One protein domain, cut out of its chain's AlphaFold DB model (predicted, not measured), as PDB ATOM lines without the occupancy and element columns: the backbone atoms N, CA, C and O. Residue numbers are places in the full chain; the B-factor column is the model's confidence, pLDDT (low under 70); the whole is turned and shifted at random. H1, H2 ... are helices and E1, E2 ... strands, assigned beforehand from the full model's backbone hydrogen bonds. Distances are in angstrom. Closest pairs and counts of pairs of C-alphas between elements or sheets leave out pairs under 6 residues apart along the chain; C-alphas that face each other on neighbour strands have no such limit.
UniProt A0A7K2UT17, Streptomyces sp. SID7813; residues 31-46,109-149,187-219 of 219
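Overview. This is residues 31 to 46, 109 to 149 and 187 to 219 of the 219 residues of a protein of Streptomyces sp. SID7813 (UniProt A0A7K2UT17). The model is a loose pair of lobes: in one, the long helix H6 has the short helix H1 on its side; the other gathers helices H3 and H4 near a small ribbon of two strands, E1 and E2, with a long loop between them. The link from H1 crosses to H2, which lies between the lobes and only just reaches H4, while residues 190 to 197 and 212 to 219 stick out. The printed part has 90 residues, with six named helices and two named strands in the order H1, H2, H3, H4, E1, E2, H5, H6. It is mostly helix, with one parallel sheet of E1 beside E2. The whole is loose, with a radius of gyration of the C-alphas of 16.3 A and spans of 42 by 37 by 22 A.

Arrangement. Begin at the sheet, where E1, residues 128 to 130, and E2, residues 146 to 148, are parallel neighbours at 28 degrees. Look for N 130 and O 147, 2.8 A apart and within hydrogen-bond range, and N 147 and O 128 at 3.0 A. Next find H4, residues 117 to 123; its closest C-alpha pair with E2 is Leu 118 and Ile 146, 7.8 A apart. H3, residues 109 to 114, is close to H4 but not clearly touching, the closest C-alphas being those of Ala 112 and Leu 118 at 7.8 A. H2, residues 39 to 46, only just touches H4, with 3 pairs of C-alphas within 8 A, the closest those of Asp 40 and His 120 at 6.7 A; they run the same way at a steep tilt of 52 degrees. H6, residues 196 to 217, is apart from H2 and H4. With residues 201 to 209 alone it touches H1, residues 31 to 34, and the closest C-alphas are those of Ala 33 and Ala 205 at 4.4 A. H5, residues 188 to 191, is apart from H6. In H2, H3, H4 and H6 every O i to N i+4 pair is within hydrogen-bond range; H1 and H5 are too short for such a pair, and the one O i to N i+3 pair is within range in H5 but not in H1.

Along the chain. Find C-alpha 128 at (33.289, 33.450, -43.244), where E1 begins; E1 and E2 each measure 6.1 A from first to last C-alpha. H4 measures 10.0 A, H3 8.6 A and H2 10.6 A. H1 begins at C-alpha 31, (58.329, 46.871, -54.223), and measures 5.4 A; H5 measures 5.0 A. From C-alpha 196 at (46.122, 56.381, -45.759), H6 runs 31.5 A to C-alpha 217 at (62.094, 30.002, -39.441).

Size, cuts and confidence. The two C-alphas farthest apart are those of Arg 142 and Lys 191, at 46.3 A. Residues 47 to 108 are not printed, with 22.6 A from C-alpha 46 to C-alpha 109, and residues 150 to 186 are not printed, with 31.0 A from C-alpha 149 to C-alpha 187. The link from E1 to E2, residues 131 to 145, is long. The mean pLDDT of the printed part is 81.1, and residues 149, 193 and 218 to 219 are under 70.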
ATOM      1  N   LEU A  31      58.036  48.215 -53.707       88.88
ATOM      2  CA  LEU A  31      58.329  46.871 -54.223       88.88
ATOM      3  C   LEU A  31      57.867  45.750 -53.283       88.88
ATOM      4  O   LEU A  31      57.410  44.699 -53.729       88.88
ATOM      5  N   LEU A  32      57.982  45.950 -51.971       85.25
ATOM      6  CA  LEU A  32      57.465  44.994 -50.996       85.25
ATOM      7  C   LEU A  32      55.936  45.027 -50.956       85.25
ATOM      8  O   LEU A  32      55.304  43.974 -50.921       85.25
ATOM      9  N   ALA A  33      55.332  46.214 -51.013       84.31
ATOM     10  CA  ALA A  33      53.887  46.371 -50.977       84.31
ATOM     11  C   ALA A  33      53.192  45.713 -52.178       84.31
ATOM     12  O   ALA A  33      52.128  45.115 -52.017       84.31
ATOM     13  N   THR A  34      53.791  45.768 -53.371       86.25
ATOM     14  CA  THR A  34      53.262  45.100 -54.574       86.25
ATOM     15  C   THR A  34      53.336  43.577 -54.492       86.25
ATOM     16  O   THR A  34      52.551  42.891 -55.147       86.25
ATOM     17  N   ARG A  35      54.238  43.035 -53.667       81.00
ATOM     18  CA  ARG A  35      54.379  41.592 -53.432       81.00
ATOM     19  C   ARG A  35      53.373  41.044 -52.414       81.00
ATOM     20  O   ARG A  35      53.265  39.821 -52.282       81.00
ATOM     21  N   ALA A  36      52.641  41.902 -51.701       80.38
ATOM     22  CA  ALA A  36      51.617  41.454 -50.765       80.38
ATOM     23  C   ALA A  36      50.546  40.617 -51.491       80.38
ATOM     24  O   ALA A  36      50.146  40.952 -52.612       80.38
ATOM     25  N   PRO A  37      50.101  39.491 -50.900       71.62
ATOM     26  CA  PRO A  37      49.112  38.637 -51.532       71.62
ATOM     27  C   PRO A  37      47.800  39.404 -51.690       71.62
ATOM     28  O   PRO A  37      47.253  39.925 -50.724       71.62
ATOM     29  N   ARG A  38      47.282  39.450 -52.920       78.00
ATOM     30  CA  ARG A  38      45.919  39.929 -53.177       78.00
ATOM     31  C   ARG A  38      44.908  38.982 -52.532       78.00
ATOM     32  O   ARG A  38      45.193  37.785 -52.423       78.00
ATOM     33  N   LEU A  39      43.735  39.510 -52.182       76.81
ATOM     34  CA  LEU A  39      42.625  38.776 -51.565       76.81
ATOM     35  C   LEU A  39      42.387  37.418 -52.243       76.81
ATOM     36  O   LEU A  39      42.522  36.391 -51.590       76.81
ATOM     37  N   ASP A  40      42.205  37.382 -53.564       77.38
ATOM     38  CA  ASP A  40      41.977  36.131 -54.307       77.38
ATOM     39  C   ASP A  40      43.085  35.092 -54.138       77.38
ATOM     40  O   ASP A  40      42.837  33.891 -54.044       77.38
ATOM     41  N   ARG A  41      44.344  35.539 -54.098       80.25
ATOM     42  CA  ARG A  41      45.487  34.639 -53.927       80.25
ATOM     43  C   ARG A  41      45.536  34.087 -52.505       80.25
ATOM     44  O   ARG A  41      45.920  32.933 -52.320       80.25
ATOM     45  N   ALA A  42      45.166  34.900 -51.521       80.12
ATOM     46  CA  ALA A  42      45.046  34.467 -50.139       80.12
ATOM     47  C   ALA A  42      43.878  33.483 -49.966       80.12
ATOM     48  O   ALA A  42      44.091  32.413 -49.403       80.12
ATOM     49  N   LEU A  43      42.704  33.766 -50.542       80.81
ATOM     50  CA  LEU A  43      41.552  32.858 -50.525       80.81
ATOM     51  C   LEU A  43      41.884  31.518 -51.195       80.81
ATOM     52  O   LEU A  43      41.701  30.469 -50.585       80.81
ATOM     53  N   LYS A  44      42.506  31.528 -52.382       83.19
ATOM     54  CA  LYS A  44      42.995  30.301 -53.044       83.19
ATOM     55  C   LYS A  44      43.959  29.502 -52.170       83.19
ATOM     56  O   LYS A  44      43.947  28.272 -52.195       83.19
ATOM     57  N   LYS A  45      44.811  30.180 -51.394       81.50
ATOM     58  CA  LYS A  45      45.722  29.508 -50.462       81.50
ATOM     59  C   LYS A  45      44.951  28.829 -49.328       81.50
ATOM     60  O   LYS A  45      45.274  27.688 -49.023       81.50
ATOM     61  N   VAL A  46      43.944  29.496 -48.761       79.56
ATOM     62  CA  VAL A  46      43.074  28.933 -47.714       79.56
ATOM     63  C   VAL A  46      42.330  27.702 -48.231       79.56
ATOM     64  O   VAL A  46      42.371  26.658 -47.584       79.56
ATOM     65  N   ASN A 109      31.196  47.806 -43.282       85.25
ATOM     66  CA  ASN A 109      30.273  47.223 -44.274       85.25
ATOM     67  C   ASN A 109      30.263  47.966 -45.615       85.25
ATOM     68  O   ASN A 109      30.130  47.340 -46.662       85.25
ATOM     69  N   THR A 110      30.392  49.290 -45.605       86.12
ATOM     70  CA  THR A 110      30.449  50.082 -46.839       86.12
ATOM     71  C   THR A 110      31.763  49.829 -47.572       86.12
ATOM     72  O   THR A 110      31.752  49.637 -48.784       86.12
ATOM     73  N   ALA A 111      32.878  49.743 -46.840       83.00
ATOM     74  CA  ALA A 111      34.167  49.362 -47.407       83.00
ATOM     75  C   ALA A 111      34.134  47.935 -47.985       83.00
ATOM     76  O   ALA A 111      34.512  47.721 -49.130       83.00
ATOM     77  N   ALA A 112      33.581  46.974 -47.244       86.06
ATOM     78  CA  ALA A 112      33.463  45.588 -47.687       86.06
ATOM     79  C   ALA A 112      32.581  45.426 -48.939       86.06
ATOM     80  O   ALA A 112      32.853  44.568 -49.779       86.06
ATOM     81  N   ARG A 113      31.538  46.256 -49.087       87.50
ATOM     82  CA  ARG A 113      30.724  46.309 -50.312       87.50
ATOM     83  C   ARG A 113      31.498  46.896 -51.484       87.50
ATOM     84  O   ARG A 113      31.464  46.312 -52.561       87.50
ATOM     85  N   HIS A 114      32.193  48.013 -51.265       85.81
ATOM     86  CA  HIS A 114      33.029  48.649 -52.282       85.81
ATOM     87  C   HIS A 114      34.107  47.691 -52.807       85.81
ATOM     88  O   HIS A 114      34.335  47.605 -54.007       85.81
ATOM     89  N   ASP A 115      34.723  46.918 -51.914       84.50
ATOM     90  CA  ASP A 115      35.773  45.962 -52.269       84.50
ATOM     91  C   ASP A 115      35.225  44.580 -52.666       84.50
ATOM     92  O   ASP A 115      35.986  43.621 -52.787       84.50
ATOM     93  N   HIS A 116      33.906  44.465 -52.861       89.31
ATOM     94  CA  HIS A 116      33.215  43.260 -53.324       89.31
ATOM     95  C   HIS A 116      33.588  41.979 -52.555       89.31
ATOM     96  O   HIS A 116      33.642  40.885 -53.121       89.31
ATOM     97  N   ILE A 117      33.813  42.088 -51.242       87.06
ATOM     98  CA  ILE A 117      34.352  40.998 -50.412       87.06
ATOM     99  C   ILE A 117      33.488  39.733 -50.483       87.06
ATOM    100  O   ILE A 117      34.018  38.629 -50.611       87.06
ATOM    101  N   LEU A 118      32.159  39.878 -50.476       86.94
ATOM    102  CA  LEU A 118      31.241  38.740 -50.601       86.94
ATOM    103  C   LEU A 118      31.361  38.031 -51.950       86.94
ATOM    104  O   LEU A 118      31.310  36.806 -51.991       86.94
ATOM    105  N   ALA A 119      31.557  38.772 -53.043       88.81
ATOM    106  CA  ALA A 119      31.722  38.178 -54.367       88.81
ATOM    107  C   ALA A 119      33.010  37.344 -54.437       88.81
ATOM    108  O   ALA A 119      32.989  36.222 -54.938       88.81
ATOM    109  N   HIS A 120      34.105  37.847 -53.858       87.00
ATOM    110  CA  HIS A 120      35.368  37.113 -53.764       87.00
ATOM    111  C   HIS A 120      35.247  35.835 -52.919       87.00
ATOM    112  O   HIS A 120      35.783  34.792 -53.297       87.00
ATOM    113  N   LEU A 121      34.514  35.883 -51.802       85.81
ATOM    114  CA  LEU A 121      34.261  34.712 -50.955       85.81
ATOM    115  C   LEU A 121      33.376  33.667 -51.656       85.81
ATOM    116  O   LEU A 121      33.742  32.489 -51.665       85.81
ATOM    117  N   ARG A 122      32.289  34.091 -52.323       86.94
ATOM    118  CA  ARG A 122      31.437  33.211 -53.151       86.94
ATOM    119  C   ARG A 122      32.241  32.535 -54.251       86.94
ATOM    120  O   ARG A 122      32.193  31.317 -54.382       86.94
ATOM    121  N   ALA A 123      33.028  33.307 -55.000       86.31
ATOM    122  CA  ALA A 123      33.866  32.787 -56.078       86.31
ATOM    123  C   ALA A 123      34.921  31.784 -55.579       86.31
ATOM    124  O   ALA A 123      35.312  30.877 -56.310       86.31
ATOM    125  N   ALA A 124      35.377  31.927 -54.331       83.38
ATOM    126  CA  ALA A 124      36.287  30.984 -53.691       83.38
ATOM    127  C   ALA A 124      35.578  29.774 -53.049       83.38
ATOM    128  O   ALA A 124      36.266  28.865 -52.585       83.38
ATOM    129  N   GLY A 125      34.242  29.756 -52.996       83.50
ATOM    130  CA  GLY A 125      33.463  28.728 -52.302       83.50
ATOM    131  C   GLY A 125      33.674  28.726 -50.784       83.50
ATOM    132  O   GLY A 125      33.568  27.677 -50.151       83.50
ATOM    133  N   LEU A 126      34.029  29.872 -50.196       81.38
ATOM    134  CA  LEU A 126      34.344  30.002 -48.774       81.38
ATOM    135  C   LEU A 126      33.233  30.743 -48.032       81.38
ATOM    136  O   LEU A 126      32.794  31.802 -48.468       81.38
ATOM    137  N   GLY A 127      32.854  30.212 -46.869       82.50
ATOM    138  CA  GLY A 127      32.067  30.940 -45.877       82.50
ATOM    139  C   GLY A 127      32.976  31.607 -44.842       82.50
ATOM    140  O   GLY A 127      34.054  31.087 -44.539       82.50
ATOM    141  N   ALA A 128      32.554  32.741 -44.288       82.38
ATOM    142  CA  ALA A 128      33.289  33.450 -43.244       82.38
ATOM    143  C   ALA A 128      32.412  33.716 -42.013       82.38
ATOM    144  O   ALA A 128      31.243  34.068 -42.120       82.38
ATOM    145  N   LEU A 129      32.990  33.560 -40.822       78.81
ATOM    146  CA  LEU A 129      32.346  33.982 -39.583       78.81
ATOM    147  C   LEU A 129      32.683  35.454 -39.350       78.81
ATOM    148  O   LEU A 129      33.858  35.822 -39.337       78.81
ATOM    149  N   ALA A 130      31.661  36.280 -39.177       80.50
ATOM    150  CA  ALA A 130      31.799  37.722 -39.105       80.50
ATOM    151  C   ALA A 130      31.239  38.299 -37.802       80.50
ATOM    152  O   ALA A 130      30.411  37.720 -37.090       80.50
ATOM    153  N   ASP A 131      31.712  39.497 -37.498       79.19
ATOM    154  CA  ASP A 131      31.338  40.236 -36.308       79.19
ATOM    155  C   ASP A 131      29.887  40.703 -36.384       79.19
ATOM    156  O   ASP A 131      29.339  40.905 -37.465       79.19
ATOM    157  N   LEU A 132      29.262  40.963 -35.233       79.75
ATOM    158  CA  LEU A 132      27.906  41.518 -35.215       79.75
ATOM    159  C   LEU A 132      27.822  42.872 -35.951       79.75
ATOM    160  O   LEU A 132      26.791  43.186 -36.535       79.75
ATOM    161  N   GLY A 133      28.909  43.651 -35.987       79.44
ATOM    162  CA  GLY A 133      28.989  44.884 -36.784       79.44
ATOM    163  C   GLY A 133      28.894  44.651 -38.298       79.44
ATOM    164  O   GLY A 133      28.534  45.561 -39.041       79.44
ATOM    165  N   SER A 134      29.136  43.418 -38.757       81.62
ATOM    166  CA  SER A 134      28.943  42.997 -40.150       81.62
ATOM    167  C   SER A 134      27.495  42.638 -40.483       81.62
ATOM    168  O   SER A 134      27.189  42.241 -41.606       81.62
ATOM    169  N   ARG A 135      26.572  42.775 -39.527       83.06
ATOM    170  CA  ARG A 135      25.154  42.514 -39.764       83.06
ATOM    171  C   ARG A 135      24.623  43.401 -40.891       83.06
ATOM    172  O   ARG A 135      24.866  44.607 -40.922       83.06
ATOM    173  N   GLY A 136      23.899  42.783 -41.821       82.25
ATOM    174  CA  GLY A 136      23.365  43.437 -43.017       82.25
ATOM    175  C   GLY A 136      24.374  43.605 -44.160       82.25
ATOM    176  O   GLY A 136      24.033  44.194 -45.191       82.25
ATOM    177  N   LEU A 137      25.616  43.125 -44.007       85.56
ATOM    178  CA  LEU A 137      26.581  43.064 -45.106       85.56
ATOM    179  C   LEU A 137      26.143  42.035 -46.155       85.56
ATOM    180  O   LEU A 137      26.103  42.374 -47.336       85.56
ATOM    181  N   ASP A 138      25.755  40.840 -45.714       85.12
ATOM    182  CA  ASP A 138      25.130  39.805 -46.538       85.12
ATOM    183  C   ASP A 138      23.666  39.681 -46.143       85.12
ATOM    184  O   ASP A 138      23.336  39.515 -44.968       85.12
ATOM    185  N   ASN A 139      22.800  39.843 -47.134       80.69
ATOM    186  CA  ASN A 139      21.354  39.780 -46.965       80.69
ATOM    187  C   ASN A 139      20.761  38.603 -47.746       80.69
ATOM    188  O   ASN A 139      19.538  38.476 -47.798       80.69
ATOM    189  N   ASP A 140      21.597  37.764 -48.368       78.94
ATOM    190  CA  ASP A 140      21.115  36.559 -49.029       78.94
ATOM    191  C   ASP A 140      20.723  35.526 -47.972       78.94
ATOM    192  O   ASP A 140      21.550  34.982 -47.243       78.94
ATOM    193  N   VAL A 141      19.419  35.292 -47.876       74.44
ATOM    194  CA  VAL A 141      18.836  34.365 -46.907       74.44
ATOM    195  C   VAL A 141      19.004  32.910 -47.358       74.44
ATOM    196  O   VAL A 141      18.991  32.007 -46.525       74.44
ATOM    197  N   ARG A 142      19.132  32.662 -48.669       75.19
ATOM    198  CA  ARG A 142      19.155  31.307 -49.243       75.19
ATOM    199  C   ARG A 142      20.566  30.745 -49.338       75.19
ATOM    200  O   ARG A 142      20.741  29.542 -49.169       75.19
ATOM    201  N   ASP A 143      21.543  31.607 -49.586       75.75
ATOM    202  CA  ASP A 143      22.956  31.238 -49.652       75.75
ATOM    203  C   ASP A 143      23.815  32.288 -48.928       75.75
ATOM    204  O   ASP A 143      24.473  33.108 -49.576       75.75
ATOM    205  N   PRO A 144      23.782  32.337 -47.581       79.44
ATOM    206  CA  PRO A 144      24.616  33.259 -46.826       79.44
ATOM    207  C   PRO A 144      26.080  32.806 -46.853       79.44
ATOM    208  O   PRO A 144      26.428  31.668 -46.538       79.44
ATOM    209  N   VAL A 145      26.958  33.740 -47.188       83.25
ATOM    210  CA  VAL A 145      28.414  33.562 -47.263       83.25
ATOM    211  C   VAL A 145      29.074  33.978 -45.967       83.25
ATOM    212  O   VAL A 145      30.106  33.426 -45.587       83.25
ATOM    213  N   ILE A 146      28.489  34.955 -45.281       81.69
ATOM    214  CA  ILE A 146      28.917  35.345 -43.946       81.69
ATOM    215  C   ILE A 146      27.851  35.005 -42.921       81.69
ATOM    216  O   ILE A 146      26.707  35.442 -43.015       81.69
ATOM    217  N   ASP A 147      28.271  34.267 -41.901       77.62
ATOM    218  CA  ASP A 147      27.476  34.068 -40.700       77.62
ATOM    219  C   ASP A 147      27.896  35.116 -39.667       77.62
ATOM    220  O   ASP A 147      29.057  35.176 -39.252       77.62
ATOM    221  N   THR A 148      26.974  36.001 -39.293       76.62
ATOM    222  CA  THR A 148      27.248  37.055 -38.310       76.62
ATOM    223  C   THR A 148      26.919  36.582 -36.906       76.62
ATOM    224  O   THR A 148      25.896  35.941 -36.678       76.62
ATOM    225  N   GLY A 149      27.749  36.966 -35.936       68.25
ATOM    226  CA  GLY A 149      27.556  36.579 -34.540       68.25
ATOM    227  C   GLY A 149      26.140  36.838 -33.999       68.25
ATOM    228  O   GLY A 149      25.521  37.871 -34.243       68.25
ATOM    229  N   ARG A 187      51.364  55.314 -29.290       84.62
ATOM    230  CA  ARG A 187      50.928  56.442 -30.124       84.62
ATOM    231  C   ARG A 187      51.441  56.342 -31.563       84.62
ATOM    232  O   ARG A 187      51.699  57.361 -32.198       84.62
ATOM    233  N   ILE A 188      51.609  55.126 -32.085       81.56
ATOM    234  CA  ILE A 188      52.162  54.896 -33.428       81.56
ATOM    235  C   ILE A 188      51.246  55.518 -34.477       81.56
ATOM    236  O   ILE A 188      51.734  56.230 -35.345       81.56
ATOM    237  N   LEU A 189      49.927  55.356 -34.340       75.19
ATOM    238  CA  LEU A 189      48.960  55.951 -35.269       75.19
ATOM    239  C   LEU A 189      48.972  57.489 -35.232       75.19
ATOM    240  O   LEU A 189      48.818  58.127 -36.263       75.19
ATOM    241  N   ALA A 190      49.240  58.095 -34.071       75.88
ATOM    242  CA  ALA A 190      49.372  59.551 -33.955       75.88
ATOM    243  C   ALA A 190      50.696  60.080 -34.537       75.88
ATOM    244  O   ALA A 190      50.774  61.239 -34.942       75.88
ATOM    245  N   LYS A 191      51.739  59.240 -34.561       79.19
ATOM    246  CA  LYS A 191      53.044  59.532 -35.176       79.19
ATOM    247  C   LYS A 191      53.025  59.286 -36.686       79.19
ATOM    248  O   LYS A 191      53.716  59.979 -37.427       79.19
ATOM    249  N   LEU A 192      52.217  58.332 -37.143       74.25
ATOM    250  CA  LEU A 192      51.993  58.002 -38.545       74.25
ATOM    251  C   LEU A 192      51.019  59.012 -39.180       74.25
ATOM    252  O   LEU A 192      49.940  58.655 -39.636       74.25
ATOM    253  N   ARG A 193      51.394  60.298 -39.206       69.00
ATOM    254  CA  ARG A 193      50.668  61.354 -39.938       69.00
ATOM    255  C   ARG A 193      50.988  61.273 -41.431       69.00
ATOM    256  O   ARG A 193      51.654  62.144 -41.979       69.00
ATOM    257  N   THR A 194      50.599  60.174 -42.062       73.81
ATOM    258  CA  THR A 194      50.798  59.935 -43.494       73.81
ATOM    259  C   THR A 194      49.454  59.746 -44.174       73.81
ATOM    260  O   THR A 194      48.465  59.431 -43.514       73.81
ATOM    261  N   ASP A 195      49.412  59.934 -45.490       79.00
ATOM    262  CA  ASP A 195      48.228  59.589 -46.263       79.00
ATOM    263  C   ASP A 195      47.861  58.099 -46.055       79.00
ATOM    264  O   ASP A 195      48.752  57.250 -45.909       79.00
ATOM    265  N   PRO A 196      46.563  57.751 -46.017       73.69
ATOM    266  CA  PRO A 196      46.122  56.381 -45.759       73.69
ATOM    267  C   PRO A 196      46.668  55.386 -46.793       73.69
ATOM    268  O   PRO A 196      46.961  54.245 -46.441       73.69
ATOM    269  N   GLY A 197      46.906  55.817 -48.037       79.88
ATOM    270  CA  GLY A 197      47.510  54.979 -49.074       79.88
ATOM    271  C   GLY A 197      48.929  54.528 -48.719       79.88
ATOM    272  O   GLY A 197      49.262  53.348 -48.841       79.88
ATOM    273  N   ARG A 198      49.761  55.437 -48.214       81.44
ATOM    274  CA  ARG A 198      51.118  55.148 -47.747       81.44
ATOM    275  C   ARG A 198      51.119  54.322 -46.467       81.44
ATOM    276  O   ARG A 198      51.992  53.469 -46.310       81.44
ATOM    277  N   ALA A 199      50.141  54.514 -45.583       82.44
ATOM    278  CA  ALA A 199      49.963  53.647 -44.420       82.44
ATOM    279  C   ALA A 199      49.684  52.194 -44.850       82.44
ATOM    280  O   ALA A 199      50.351  51.277 -44.369       82.44
ATOM    281  N   THR A 200      48.792  51.988 -45.826       81.44
ATOM    282  CA  THR A 200      48.529  50.667 -46.416       81.44
ATOM    283  C   THR A 200      49.772  50.086 -47.094       81.44
ATOM    284  O   THR A 200      50.086  48.917 -46.898       81.44
ATOM    285  N   GLN A 201      50.541  50.877 -47.850       84.44
ATOM    286  CA  GLN A 201      51.789  50.394 -48.465       84.44
ATOM    287  C   GLN A 201      52.807  49.917 -47.421       84.44
ATOM    288  O   GLN A 201      53.416  48.860 -47.589       84.44
ATOM    289  N   LEU A 202      52.969  50.661 -46.326       85.06
ATOM    290  CA  LEU A 202      53.836  50.263 -45.217       85.06
ATOM    291  C   LEU A 202      53.353  48.965 -44.560       85.06
ATOM    292  O   LEU A 202      54.172  48.085 -44.293       85.06
ATOM    293  N   LEU A 203      52.043  48.821 -44.345       84.06
ATOM    294  CA  LEU A 203      51.453  47.608 -43.782       84.06
ATOM    295  C   LEU A 203      51.670  46.395 -44.697       84.06
ATOM    296  O   LEU A 203      52.132  45.353 -44.236       84.06
ATOM    297  N   ARG A 204      51.436  46.541 -46.006       83.88
ATOM    298  CA  ARG A 204      51.706  45.497 -47.008       83.88
ATOM    299  C   ARG A 204      53.167  45.077 -47.024       83.88
ATOM    300  O   ARG A 204      53.468  43.885 -47.052       83.88
ATOM    301  N   ALA A 205      54.075  46.051 -46.991       85.38
ATOM    302  CA  ALA A 205      55.502  45.778 -46.950       85.38
ATOM    303  C   ALA A 205      55.891  45.012 -45.676       85.38
ATOM    304  O   ALA A 205      56.617  44.019 -45.756       85.38
ATOM    305  N   LEU A 206      55.361  45.422 -44.518       86.19
ATOM    306  CA  LEU A 206      55.557  44.730 -43.244       86.19
ATOM    307  C   LEU A 206      55.035  43.288 -43.310       86.19
ATOM    308  O   LEU A 206      55.769  42.368 -42.963       86.19
ATOM    309  N   LEU A 207      53.817  43.079 -43.817       84.31
ATOM    310  CA  LEU A 207      53.206  41.757 -43.967       84.31
ATOM    311  C   LEU A 207      54.083  40.821 -44.808       84.31
ATOM    312  O   LEU A 207      54.289  39.660 -44.444       84.31
ATOM    313  N   VAL A 208      54.628  41.306 -45.927       83.88
ATOM    314  CA  VAL A 208      55.548  40.522 -46.765       83.88
ATOM    315  C   VAL A 208      56.816  40.166 -45.996       83.88
ATOM    316  O   VAL A 208      57.211  39.002 -45.998       83.88
ATOM    317  N   LEU A 209      57.429  41.128 -45.305       86.25
ATOM    318  CA  LEU A 209      58.641  40.888 -44.519       86.25
ATOM    319  C   LEU A 209      58.405  39.887 -43.381       86.25
ATOM    320  O   LEU A 209      59.187  38.951 -43.220       86.25
ATOM    321  N   THR A 210      57.310  40.022 -42.635       82.81
ATOM    322  CA  THR A 210      56.948  39.085 -41.566       82.81
ATOM    323  C   THR A 210      56.694  37.686 -42.117       82.81
ATOM    324  O   THR A 210      57.168  36.709 -41.545       82.81
ATOM    325  N   ASN A 211      56.008  37.565 -43.257       81.12
ATOM    326  CA  ASN A 211      55.793  36.270 -43.901       81.12
ATOM    327  C   ASN A 211      57.103  35.633 -44.379       81.12
ATOM    328  O   ASN A 211      57.272  34.423 -44.244       81.12
ATOM    329  N   LEU A 212      58.040  36.416 -44.922       83.38
ATOM    330  CA  LEU A 212      59.367  35.920 -45.292       83.38
ATOM    331  C   LEU A 212      60.134  35.411 -44.066       83.38
ATOM    332  O   LEU A 212      60.683  34.314 -44.115       83.38
ATOM    333  N   GLU A 213      60.111  36.157 -42.961       82.44
ATOM    334  CA  GLU A 213      60.773  35.771 -41.711       82.44
ATOM    335  C   GLU A 213      60.161  34.498 -41.105       82.44
ATOM    336  O   GLU A 213      60.880  33.568 -40.739       82.44
ATOM    337  N   VAL A 214      58.831  34.401 -41.057       81.00
ATOM    338  CA  VAL A 214      58.138  33.199 -40.567       81.00
ATOM    339  C   VAL A 214      58.452  31.989 -41.446       81.00
ATOM    340  O   VAL A 214      58.727  30.913 -40.923       81.00
ATOM    341  N   ASN A 215      58.446  32.149 -42.772       77.94
ATOM    342  CA  ASN A 215      58.782  31.063 -43.693       77.94
ATOM    343  C   ASN A 215      60.253  30.650 -43.594       77.94
ATOM    344  O   ASN A 215      60.551  29.470 -43.752       77.94
ATOM    345  N   ARG A 216      61.162  31.590 -43.312       83.44
ATOM    346  CA  ARG A 216      62.572  31.290 -43.054       83.44
ATOM    347  C   ARG A 216      62.737  30.439 -41.798       83.44
ATOM    348  O   ARG A 216      63.480  29.477 -41.846       83.44
ATOM    349  N   ARG A 217      62.032  30.760 -40.708       77.81
ATOM    350  CA  ARG A 217      62.094  30.002 -39.441       77.81
ATOM    351  C   ARG A 217      61.436  28.622 -39.491       77.81
ATOM    352  O   ARG A 217      61.607  27.840 -38.566       77.81
ATOM    353  N   ARG A 218      60.607  28.367 -40.506       67.25
ATOM    354  CA  ARG A 218      59.936  27.077 -40.729       67.25
ATOM    355  C   ARG A 218      60.755  26.108 -41.589       67.25
ATOM    356  O   ARG A 218      60.357  24.952 -41.676       67.25
ATOM    357  N   ARG A 219      61.806  26.590 -42.259       53.41
ATOM    358  CA  ARG A 219      62.787  25.773 -42.985       53.41
ATOM    359  C   ARG A 219      63.928  25.413 -42.052       53.41
ATOM    360  O   ARG A 219      64.441  24.293 -42.221       53.41
TER     361      ARG A 219